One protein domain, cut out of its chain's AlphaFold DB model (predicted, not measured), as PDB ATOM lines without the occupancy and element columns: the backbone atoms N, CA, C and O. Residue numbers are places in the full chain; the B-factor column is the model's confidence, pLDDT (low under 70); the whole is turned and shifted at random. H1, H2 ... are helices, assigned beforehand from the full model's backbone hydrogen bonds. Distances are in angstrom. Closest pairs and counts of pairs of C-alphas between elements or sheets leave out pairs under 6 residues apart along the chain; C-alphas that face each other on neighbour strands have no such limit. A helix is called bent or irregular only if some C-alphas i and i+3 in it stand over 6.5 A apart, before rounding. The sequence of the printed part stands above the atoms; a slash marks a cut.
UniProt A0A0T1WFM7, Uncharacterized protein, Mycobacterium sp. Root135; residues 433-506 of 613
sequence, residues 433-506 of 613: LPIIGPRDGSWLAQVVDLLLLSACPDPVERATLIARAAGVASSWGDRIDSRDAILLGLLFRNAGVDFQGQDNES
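AT A GLANCE: This is residues 433 to 506 of the 613 residues of an uncharacterized protein of Mycobacterium sp. Root135 (UniProt A0A0T1WFM7). Three helices, H1, H2 and H3, make a compact up-and-down bundle, each running against the one before; residues 453 to 461 stick out at one end, and residues 495 to 506, with no named element, fold back past H3. The printed part has 74 residues, 50 of them in the three named helices, with no named strand; the class is all helix, the radius of gyration of the C-alphas is 11.7 A, and the spans are 36 by 28 by 17 A.

IN THESE COORDINATES: Find C-alpha 438 at (-13.523, -47.536, 6.578); H1 runs from there to 453, 23.4 A. H2, residues 459 to 479, spans 30.4 A, with a kink of 28 degrees near 473. H3, residues 482 to 494, spans 18.5 A and ends at (-22.845, -42.958, -11.647). H1 and H2 are irregular: C-alphas 439 and 442 are 7.5 A apart, 475 and 478 9.2 A.

HOW THE PARTS SIT: Look at the closest C-alphas, Pro 438 and Trp 476, 5.8 A: H1 and H2 touch as a hairpin, a shallow tilt of 25 degrees, opposite ways. H1 touches H3 the same way at 29 degrees, a shallow tilt, closest C-alphas Gly 441 and Asp 484, 5.5 A. H2, with residues 466 to 473 alone, touches residues 488 to 492 of H3, a hairpin at 27 degrees, closest C-alphas Ala 470 and Phe 492, 6.7 A. In H3 every O i to N i+4 pair is within hydrogen-bond range; in H1 10 of 12, in H2 13 of 17.

THE WHOLE: The farthest C-alphas, Pro 457 and Ser 506, are 38.6 A apart. The printed part has no cut, both links are tight, and pLDDT is under 70 at residues 501 to 506.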
ATOM      1  N   LEU A 433     -21.638 -55.921   4.181       95.75
ATOM      2  CA  LEU A 433     -21.847 -54.482   4.404       95.75
ATOM      3  C   LEU A 433     -21.881 -54.030   5.886       95.75
ATOM      4  O   LEU A 433     -21.259 -53.016   6.190       95.75
ATOM      5  N   PRO A 434     -22.574 -54.712   6.824       93.06
ATOM      6  CA  PRO A 434     -22.549 -54.331   8.241       93.06
ATOM      7  C   PRO A 434     -21.242 -54.676   8.978       93.06
ATOM      8  O   PRO A 434     -21.052 -54.213  10.101       93.06
ATOM      9  N   ILE A 435     -20.377 -55.509   8.393       91.62
ATOM     10  CA  ILE A 435     -19.141 -56.018   9.005       91.62
ATOM     11  C   ILE A 435     -17.933 -55.172   8.580       91.62
ATOM     12  O   ILE A 435     -17.026 -54.939   9.382       91.62
ATOM     13  N   ILE A 436     -17.917 -54.714   7.328       91.75
ATOM     14  CA  ILE A 436     -16.816 -53.927   6.768       91.75
ATOM     15  C   ILE A 436     -16.697 -52.537   7.410       91.75
ATOM     16  O   ILE A 436     -17.678 -51.918   7.830       91.75
ATOM     17  N   GLY A 437     -15.467 -52.027   7.470       91.81
ATOM     18  CA  GLY A 437     -15.157 -50.713   8.028       91.81
ATOM     19  C   GLY A 437     -14.524 -49.755   7.016       91.81
ATOM     20  O   GLY A 437     -14.311 -50.110   5.860       91.81
ATOM     21  N   PRO A 438     -14.120 -48.547   7.458       90.75
ATOM     22  CA  PRO A 438     -13.523 -47.536   6.578       90.75
ATOM     23  C   PRO A 438     -12.255 -48.004   5.842       90.75
ATOM     24  O   PRO A 438     -11.936 -47.503   4.770       90.75
ATOM     25  N   ARG A 439     -11.535 -48.985   6.403       89.50
ATOM     26  CA  ARG A 439     -10.336 -49.594   5.799       89.50
ATOM     27  C   ARG A 439     -10.643 -50.523   4.620       89.50
ATOM     28  O   ARG A 439      -9.725 -50.873   3.884       89.50
ATOM     29  N   ASP A 440     -11.899 -50.925   4.466       91.38
ATOM     30  CA  ASP A 440     -12.388 -51.752   3.364       91.38
ATOM     31  C   ASP A 440     -12.993 -50.887   2.237       91.38
ATOM     32  O   ASP A 440     -13.598 -51.421   1.307       91.38
ATOM     33  N   GLY A 441     -12.830 -49.555   2.289       92.06
ATOM     34  CA  GLY A 441     -13.363 -48.621   1.289       92.06
ATOM     35  C   GLY A 441     -12.946 -48.973  -0.140       92.06
ATOM     36  O   GLY A 441     -13.793 -49.033  -1.030       92.06
ATOM     37  N   SER A 442     -11.674 -49.321  -0.344       90.38
ATOM     38  CA  SER A 442     -11.155 -49.755  -1.645       90.38
ATOM     39  C   SER A 442     -11.780 -51.062  -2.147       90.38
ATOM     40  O   SER A 442     -11.914 -51.261  -3.355       90.38
ATOM     41  N   TRP A 443     -12.147 -51.977  -1.244       92.38
ATOM     42  CA  TRP A 443     -12.843 -53.215  -1.605       92.38
ATOM     43  C   TRP A 443     -14.284 -52.910  -2.016       92.38
ATOM     44  O   TRP A 443     -14.720 -53.343  -3.080       92.38
ATOM     45  N   LEU A 444     -14.993 -52.091  -1.232       95.75
ATOM     46  CA  LEU A 444     -16.359 -51.676  -1.550       95.75
ATOM     47  C   LEU A 444     -16.431 -50.938  -2.896       95.75
ATOM     48  O   LEU A 444     -17.335 -51.203  -3.688       95.75
ATOM     49  N   ALA A 445     -15.466 -50.058  -3.175       95.00
ATOM     50  CA  ALA A 445     -15.370 -49.355  -4.449       95.00
ATOM     51  C   ALA A 445     -15.234 -50.335  -5.624       95.00
ATOM     52  O   ALA A 445     -16.001 -50.245  -6.578       95.00
ATOM     53  N   GLN A 446     -14.339 -51.323  -5.526       93.88
ATOM     54  CA  GLN A 446     -14.170 -52.341  -6.569       93.88
ATOM     55  C   GLN A 446     -15.426 -53.201  -6.765       93.88
ATOM     56  O   GLN A 446     -15.779 -53.509  -7.901       93.88
ATOM     57  N   VAL A 447     -16.135 -53.563  -5.688       95.62
ATOM     58  CA  VAL A 447     -17.412 -54.290  -5.801       95.62
ATOM     59  C   VAL A 447     -18.426 -53.474  -6.602       95.62
ATOM     60  O   VAL A 447     -19.003 -53.984  -7.559       95.62
ATOM     61  N   VAL A 448     -18.645 -52.209  -6.232       96.62
ATOM     62  CA  VAL A 448     -19.623 -51.345  -6.914       96.62
ATOM     63  C   VAL A 448     -19.221 -51.110  -8.370       96.62
ATOM     64  O   VAL A 448     -20.073 -51.171  -9.252       96.62
ATOM     65  N   ASP A 449     -17.937 -50.899  -8.630       94.88
ATOM     66  CA  ASP A 449     -17.389 -50.715  -9.972       94.88
ATOM     67  C   ASP A 449     -17.647 -51.932 -10.874       94.88
ATOM     68  O   ASP A 449     -18.243 -51.790 -11.943       94.88
ATOM     69  N   LEU A 450     -17.327 -53.147 -10.411       92.81
ATOM     70  CA  LEU A 450     -17.627 -54.383 -11.147       92.81
ATOM     71  C   LEU A 450     -19.129 -54.518 -11.444       92.81
ATOM     72  O   LEU A 450     -19.520 -54.822 -12.569       92.81
ATOM     73  N   LEU A 451     -19.993 -54.217 -10.470       95.31
ATOM     74  CA  LEU A 451     -21.446 -54.282 -10.659       95.31
ATOM     75  C   LEU A 451     -21.983 -53.259 -11.671       95.31
ATOM     76  O   LEU A 451     -23.027 -53.506 -12.285       95.31
ATOM     77  N   LEU A 452     -21.322 -52.109 -11.823       93.31
ATOM     78  CA  LEU A 452     -21.698 -51.068 -12.782       93.31
ATOM     79  C   LEU A 452     -21.150 -51.339 -14.188       93.31
ATOM     80  O   LEU A 452     -21.812 -50.985 -15.164       93.31
ATOM     81  N   LEU A 453     -19.984 -51.982 -14.293       89.69
ATOM     82  CA  LEU A 453     -19.348 -52.331 -15.566       89.69
ATOM     83  C   LEU A 453     -19.990 -53.547 -16.250       89.69
ATOM     84  O   LEU A 453     -19.958 -53.648 -17.478       89.69
ATOM     85  N   SER A 454     -20.569 -54.462 -15.475       90.31
ATOM     86  CA  SER A 454     -21.097 -55.730 -15.979       90.31
ATOM     87  C   SER A 454     -22.587 -55.691 -16.334       90.31
ATOM     88  O   SER A 454     -23.341 -54.786 -15.962       90.31
ATOM     89  N   ALA A 455     -23.031 -56.723 -17.061       88.50
ATOM     90  CA  ALA A 455     -24.447 -56.950 -17.321       88.50
ATOM     91  C   ALA A 455     -25.237 -57.058 -16.005       88.50
ATOM     92  O   ALA A 455     -24.724 -57.514 -14.984       88.50
ATOM     93  N   CYS A 456     -26.505 -56.646 -16.041       93.50
ATOM     94  CA  CYS A 456     -27.342 -56.542 -14.851       93.50
ATOM     95  C   CYS A 456     -28.592 -57.430 -14.961       93.50
ATOM     96  O   CYS A 456     -29.641 -56.942 -15.393       93.50
ATOM     97  N   PRO A 457     -28.509 -58.712 -14.556       94.62
ATOM     98  CA  PRO A 457     -29.652 -59.625 -14.541       94.62
ATOM     99  C   PRO A 457     -30.798 -59.188 -13.620       94.62
ATOM    100  O   PRO A 457     -31.938 -59.587 -13.849       94.62
ATOM    101  N   ASP A 458     -30.506 -58.394 -12.581       96.31
ATOM    102  CA  ASP A 458     -31.504 -57.848 -11.654       96.31
ATOM    103  C   ASP A 458     -31.187 -56.384 -11.273       96.31
ATOM    104  O   ASP A 458     -30.432 -56.117 -10.331       96.31
ATOM    105  N   PRO A 459     -31.737 -55.401 -12.014       95.62
ATOM    106  CA  PRO A 459     -31.502 -53.980 -11.752       95.62
ATOM    107  C   PRO A 459     -32.012 -53.485 -10.399       95.62
ATOM    108  O   PRO A 459     -31.428 -52.554  -9.843       95.62
ATOM    109  N   VAL A 460     -33.083 -54.085  -9.873       96.12
ATOM    110  CA  VAL A 460     -33.719 -53.643  -8.625       96.12
ATOM    111  C   VAL A 460     -32.859 -54.043  -7.433       96.12
ATOM    112  O   VAL A 460     -32.562 -53.207  -6.575       96.12
ATOM    113  N   GLU A 461     -32.400 -55.293  -7.406       96.88
ATOM    114  CA  GLU A 461     -31.512 -55.776  -6.348       96.88
ATOM    115  C   GLU A 461     -30.147 -55.082  -6.401       96.88
ATOM    116  O   GLU A 461     -29.630 -54.665  -5.362       96.88
ATOM    117  N   ARG A 462     -29.597 -54.835  -7.602       97.31
ATOM    118  CA  ARG A 462     -28.351 -54.062  -7.746       97.31
ATOM    119  C   ARG A 462     -28.492 -52.653  -7.165       97.31
ATOM    120  O   ARG A 462     -27.645 -52.233  -6.380       97.31
ATOM    121  N   ALA A 463     -29.556 -51.930  -7.519       96.62
ATOM    122  CA  ALA A 463     -29.795 -50.582  -7.001       96.62
ATOM    123  C   ALA A 463     -29.967 -50.581  -5.473       96.62
ATOM    124  O   ALA A 463     -29.413 -49.725  -4.783       96.62
ATOM    125  N   THR A 464     -30.672 -51.581  -4.935       97.25
ATOM    126  CA  THR A 464     -30.866 -51.754  -3.489       97.25
ATOM    127  C   THR A 464     -29.539 -51.982  -2.768       97.25
ATOM    128  O   THR A 464     -29.277 -51.354  -1.738       97.25
ATOM    129  N   LEU A 465     -28.672 -52.843  -3.310       98.06
ATOM    130  CA  LEU A 465     -27.346 -53.084  -2.750       98.06
ATOM    131  C   LEU A 465     -26.483 -51.818  -2.780       98.06
ATOM    132  O   LEU A 465     -25.887 -51.476  -1.760       98.06
ATOM    133  N   ILE A 466     -26.438 -51.109  -3.911       97.88
ATOM    134  CA  ILE A 466     -25.627 -49.891  -4.059       97.88
ATOM    135  C   ILE A 466     -26.110 -48.793  -3.102       97.88
ATOM    136  O   ILE A 466     -25.291 -48.161  -2.438       97.88
ATOM    137  N   ALA A 467     -27.423 -48.605  -2.945       96.62
ATOM    138  CA  ALA A 467     -27.969 -47.650  -1.980       96.62
ATOM    139  C   ALA A 467     -27.582 -48.005  -0.532       96.62
ATOM    140  O   ALA A 467     -27.206 -47.132   0.254       96.62
ATOM    141  N   ARG A 468     -27.613 -49.296  -0.172       97.38
ATOM    142  CA  ARG A 468     -27.144 -49.768   1.141       97.38
ATOM    143  C   ARG A 468     -25.645 -49.538   1.327       97.38
ATOM    144  O   ARG A 468     -25.242 -49.084   2.396       97.38
ATOM    145  N   ALA A 469     -24.841 -49.820   0.306       97.25
ATOM    146  CA  ALA A 469     -23.403 -49.566   0.307       97.25
ATOM    147  C   ALA A 469     -23.092 -48.076   0.516       97.25
ATOM    148  O   ALA A 469     -22.256 -47.747   1.355       97.25
ATOM    149  N   ALA A 470     -23.812 -47.180  -0.164       96.19
ATOM    150  CA  ALA A 470     -23.673 -45.735   0.013       96.19
ATOM    151  C   ALA A 470     -24.023 -45.288   1.437       96.19
ATOM    152  O   ALA A 470     -23.299 -44.484   2.027       96.19
ATOM    153  N   GLY A 471     -25.084 -45.846   2.030       94.69
ATOM    154  CA  GLY A 471     -25.447 -45.584   3.424       94.69
ATOM    155  C   GLY A 471     -24.362 -46.023   4.414       94.69
ATOM    156  O   GLY A 471     -24.011 -45.268   5.323       94.69
ATOM    157  N   VAL A 472     -23.780 -47.211   4.211       95.19
ATOM    158  CA  VAL A 472     -22.659 -47.708   5.027       95.19
ATOM    159  C   VAL A 472     -21.429 -46.822   4.862       95.19
ATOM    160  O   VAL A 472     -20.891 -46.354   5.864       95.19
ATOM    161  N   ALA A 473     -21.027 -46.521   3.627       94.81
ATOM    162  CA  ALA A 473     -19.876 -45.668   3.356       94.81
ATOM    163  C   ALA A 473     -20.047 -44.266   3.961       94.81
ATOM    164  O   ALA A 473     -19.119 -43.728   4.562       94.81
ATOM    165  N   SER A 474     -21.257 -43.701   3.892       92.25
ATOM    166  CA  SER A 474     -21.563 -42.386   4.472       92.25
ATOM    167  C   SER A 474     -21.433 -42.396   5.998       92.25
ATOM    168  O   SER A 474     -21.008 -41.413   6.598       92.25
ATOM    169  N   SER A 475     -21.738 -43.528   6.647       92.44
ATOM    170  CA  SER A 475     -21.594 -43.686   8.103       92.44
ATOM    171  C   SER A 475     -20.134 -43.672   8.582       92.44
ATOM    172  O   SER A 475     -19.854 -43.461   9.769       92.44
ATOM    173  N   TRP A 476     -19.177 -43.896   7.679       92.75
ATOM    174  CA  TRP A 476     -17.759 -43.826   8.010       92.75
ATOM    175  C   TRP A 476     -17.302 -42.380   8.236       92.75
ATOM    176  O   TRP A 476     -16.451 -42.168   9.105       92.75
ATOM    177  N   GLY A 477     -17.929 -41.403   7.564       86.81
ATOM    178  CA  GLY A 477     -17.575 -39.984   7.648       86.81
ATOM    179  C   GLY A 477     -16.101 -39.759   7.313       86.81
ATOM    180  O   GLY A 477     -15.548 -40.444   6.459       86.81
ATOM    181  N   ASP A 478     -15.428 -38.891   8.066       85.00
ATOM    182  CA  ASP A 478     -14.012 -38.536   7.855       85.00
ATOM    183  C   ASP A 478     -13.013 -39.673   8.155       85.00
ATOM    184  O   ASP A 478     -11.801 -39.487   8.074       85.00
ATOM    185  N   ARG A 479     -13.494 -40.858   8.555       89.06
ATOM    186  CA  ARG A 479     -12.638 -42.017   8.866       89.06
ATOM    187  C   ARG A 479     -12.232 -42.812   7.628       89.06
ATOM    188  O   ARG A 479     -11.380 -43.691   7.748       89.06
ATOM    189  N   ILE A 480     -12.887 -42.584   6.492       90.75
ATOM    190  CA  ILE A 480     -12.538 -43.236   5.229       90.75
ATOM    191  C   ILE A 480     -11.293 -42.574   4.623       90.75
ATOM    192  O   ILE A 480     -11.095 -41.369   4.749       90.75
ATOM    193  N   ASP A 481     -10.452 -43.367   3.959       89.50
ATOM    194  CA  ASP A 481      -9.345 -42.847   3.153       89.50
ATOM    195  C   ASP A 481      -9.880 -41.882   2.082       89.50
ATOM    196  O   ASP A 481     -10.863 -42.179   1.398       89.50
ATOM    197  N   SER A 482      -9.240 -40.720   1.923       88.12
ATOM    198  CA  SER A 482      -9.732 -39.659   1.033       88.12
ATOM    199  C   SER A 482      -9.848 -40.114  -0.420       88.12
ATOM    200  O   SER A 482     -10.763 -39.693  -1.126       88.12
ATOM    201  N   ARG A 483      -8.959 -41.005  -0.871       89.75
ATOM    202  CA  ARG A 483      -8.997 -41.543  -2.236       89.75
ATOM    203  C   ARG A 483     -10.186 -42.484  -2.400       89.75
ATOM    204  O   ARG A 483     -10.895 -42.386  -3.394       89.75
ATOM    205  N   ASP A 484     -10.461 -43.331  -1.407       91.56
ATOM    206  CA  ASP A 484     -11.650 -44.195  -1.418       91.56
ATOM    207  C   ASP A 484     -12.950 -43.381  -1.357       91.56
ATOM    208  O   ASP A 484     -13.915 -43.733  -2.032       91.56
ATOM    209  N   ALA A 485     -12.971 -42.261  -0.626       91.50
ATOM    210  CA  ALA A 485     -14.118 -41.351  -0.590       91.50
ATOM    211  C   ALA A 485     -14.438 -40.774  -1.976       91.50
ATOM    212  O   ALA A 485     -15.594 -40.791  -2.400       91.50
ATOM    213  N   ILE A 486     -13.410 -40.297  -2.688       89.62
ATOM    214  CA  ILE A 486     -13.540 -39.763  -4.050       89.62
ATOM    215  C   ILE A 486     -14.097 -40.841  -4.983       89.62
ATOM    216  O   ILE A 486     -15.054 -40.595  -5.717       89.62
ATOM    217  N   LEU A 487     -13.533 -42.051  -4.934       92.19
ATOM    218  CA  LEU A 487     -13.938 -43.158  -5.804       92.19
ATOM    219  C   LEU A 487     -15.375 -43.598  -5.546       92.19
ATOM    220  O   LEU A 487     -16.154 -43.736  -6.486       92.19
ATOM    221  N   LEU A 488     -15.746 -43.783  -4.280       94.19
ATOM    222  CA  LEU A 488     -17.117 -44.118  -3.909       94.19
ATOM    223  C   LEU A 488     -18.090 -43.010  -4.325       94.19
ATOM    224  O   LEU A 488     -19.164 -43.315  -4.832       94.19
ATOM    225  N   GLY A 489     -17.701 -41.738  -4.205       92.06
ATOM    226  CA  GLY A 489     -18.499 -40.613  -4.693       92.06
ATOM    227  C   GLY A 489     -18.755 -40.655  -6.199       92.06
ATOM    228  O   GLY A 489     -19.897 -40.476  -6.622       92.06
ATOM    229  N   LEU A 490     -17.731 -40.947  -7.007       90.75
ATOM    230  CA  LEU A 490     -17.875 -41.127  -8.457       90.75
ATOM    231  C   LEU A 490     -18.793 -42.313  -8.787       90.75
ATOM    232  O   LEU A 490     -19.708 -42.194  -9.602       90.75
ATOM    233  N   LEU A 491     -18.581 -43.450  -8.124       94.19
ATOM    234  CA  LEU A 491     -19.334 -44.682  -8.359       94.19
ATOM    235  C   LEU A 491     -20.812 -44.553  -7.970       94.19
ATOM    236  O   LEU A 491     -21.691 -44.923  -8.749       94.19
ATOM    237  N   PHE A 492     -21.105 -44.001  -6.794       95.00
ATOM    238  CA  PHE A 492     -22.481 -43.812  -6.340       95.00
ATOM    239  C   PHE A 492     -23.223 -42.782  -7.189       95.00
ATOM    240  O   PHE A 492     -24.362 -43.036  -7.578       95.00
ATOM    241  N   ARG A 493     -22.557 -41.695  -7.600       90.88
ATOM    242  CA  ARG A 493     -23.124 -40.718  -8.540       90.88
ATOM    243  C   ARG A 493     -23.471 -41.356  -9.884       90.88
ATOM    244  O   ARG A 493     -24.572 -41.144 -10.386       90.88
ATOM    245  N   ASN A 494     -22.584 -42.192 -10.425       89.69
ATOM    246  CA  ASN A 494     -22.845 -42.958 -11.647       89.69
ATOM    247  C   ASN A 494     -24.029 -43.928 -11.497       89.69
ATOM    248  O   ASN A 494     -24.729 -44.206 -12.469       89.69
ATOM    249  N   ALA A 495     -24.280 -44.417 -10.281       91.00
ATOM    250  CA  ALA A 495     -25.442 -45.237  -9.951       91.00
ATOM    251  C   ALA A 495     -26.714 -44.426  -9.625       91.00
ATOM    252  O   ALA A 495     -27.753 -45.023  -9.339       91.00
ATOM    253  N   GLY A 496     -26.656 -43.089  -9.653       91.31
ATOM    254  CA  GLY A 496     -27.770 -42.209  -9.290       91.31
ATOM    255  C   GLY A 496     -28.069 -42.160  -7.788       91.31
ATOM    256  O   GLY A 496     -29.203 -41.882  -7.402       91.31
ATOM    257  N   VAL A 497     -27.080 -42.462  -6.944       93.31
ATOM    258  CA  VAL A 497     -27.185 -42.437  -5.482       93.31
ATOM    259  C   VAL A 497     -26.348 -41.287  -4.932       93.31
ATOM    260  O   VAL A 497     -25.150 -41.190  -5.203       93.31
ATOM    261  N   ASP A 498     -26.971 -40.434  -4.123       85.38
ATOM    262  CA  ASP A 498     -26.270 -39.334  -3.471       85.38
ATOM    263  C   ASP A 498     -25.304 -39.862  -2.405       85.38
ATOM    264  O   ASP A 498     -25.671 -40.633  -1.516       85.38
ATOM    265  N   PHE A 499     -24.062 -39.395  -2.474       84.56
ATOM    266  CA  PHE A 499     -23.023 -39.679  -1.497       84.56
ATOM    267  C   PHE A 499     -22.323 -38.378  -1.127       84.56
ATOM    268  O   PHE A 499     -21.679 -37.750  -1.969       84.56
ATOM    269  N   GLN A 500     -22.443 -37.972   0.136       72.38
ATOM    270  CA  GLN A 500     -21.702 -36.829   0.666       72.38
ATOM    271  C   GLN A 500     -20.298 -37.280   1.074       72.38
ATOM    272  O   GLN A 500     -19.996 -37.458   2.252       72.38
ATOM    273  N   GLY A 501     -19.462 -37.528   0.068       61.91
ATOM    274  CA  GLY A 501     -18.019 -37.651   0.243       61.91
ATOM    275  C   GLY A 501     -17.391 -36.275   0.445       61.91
ATOM    276  O   GLY A 501     -17.978 -35.262   0.069       61.91
ATOM    277  N   GLN A 502     -16.199 -36.222   1.040       59.69
ATOM    278  CA  GLN A 502     -15.457 -34.966   1.112       59.69
ATOM    279  C   GLN A 502     -15.119 -34.478  -0.306       59.69
ATOM    280  O   GLN A 502     -14.362 -35.136  -1.022       59.69
ATOM    281  N   ASP A 503     -15.641 -33.309  -0.685       51.97
ATOM    282  CA  ASP A 503     -15.088 -32.501  -1.773       51.97
ATOM    283  C   ASP A 503     -13.755 -31.938  -1.274       51.97
ATOM    284  O   ASP A 503     -13.699 -30.868  -0.669       51.97
ATOM    285  N   ASN A 504     -12.669 -32.694  -1.442       54.00
ATOM    286  CA  ASN A 504     -11.348 -32.138  -1.182       54.00
ATOM    287  C   ASN A 504     -10.975 -31.231  -2.355       54.00
ATOM    288  O   ASN A 504     -10.750 -31.713  -3.472       54.00
ATOM    289  N   GLU A 505     -10.907 -29.927  -2.075       50.12
ATOM    290  CA  GLU A 505     -10.190 -28.955  -2.894       50.12
ATOM    291  C   GLU A 505      -8.813 -29.532  -3.255       50.12
ATOM    292  O   GLU A 505      -8.158 -30.189  -2.441       50.12
ATOM    293  N   SER A 506      -8.416 -29.344  -4.511       50.62
ATOM    294  CA  SER A 506      -7.140 -29.781  -5.070       50.62
ATOM    295  C   SER A 506      -5.999 -29.512  -4.083       50.62
ATOM    296  O   SER A 506      -5.715 -28.358  -3.774       50.62
TER     297      SER A 506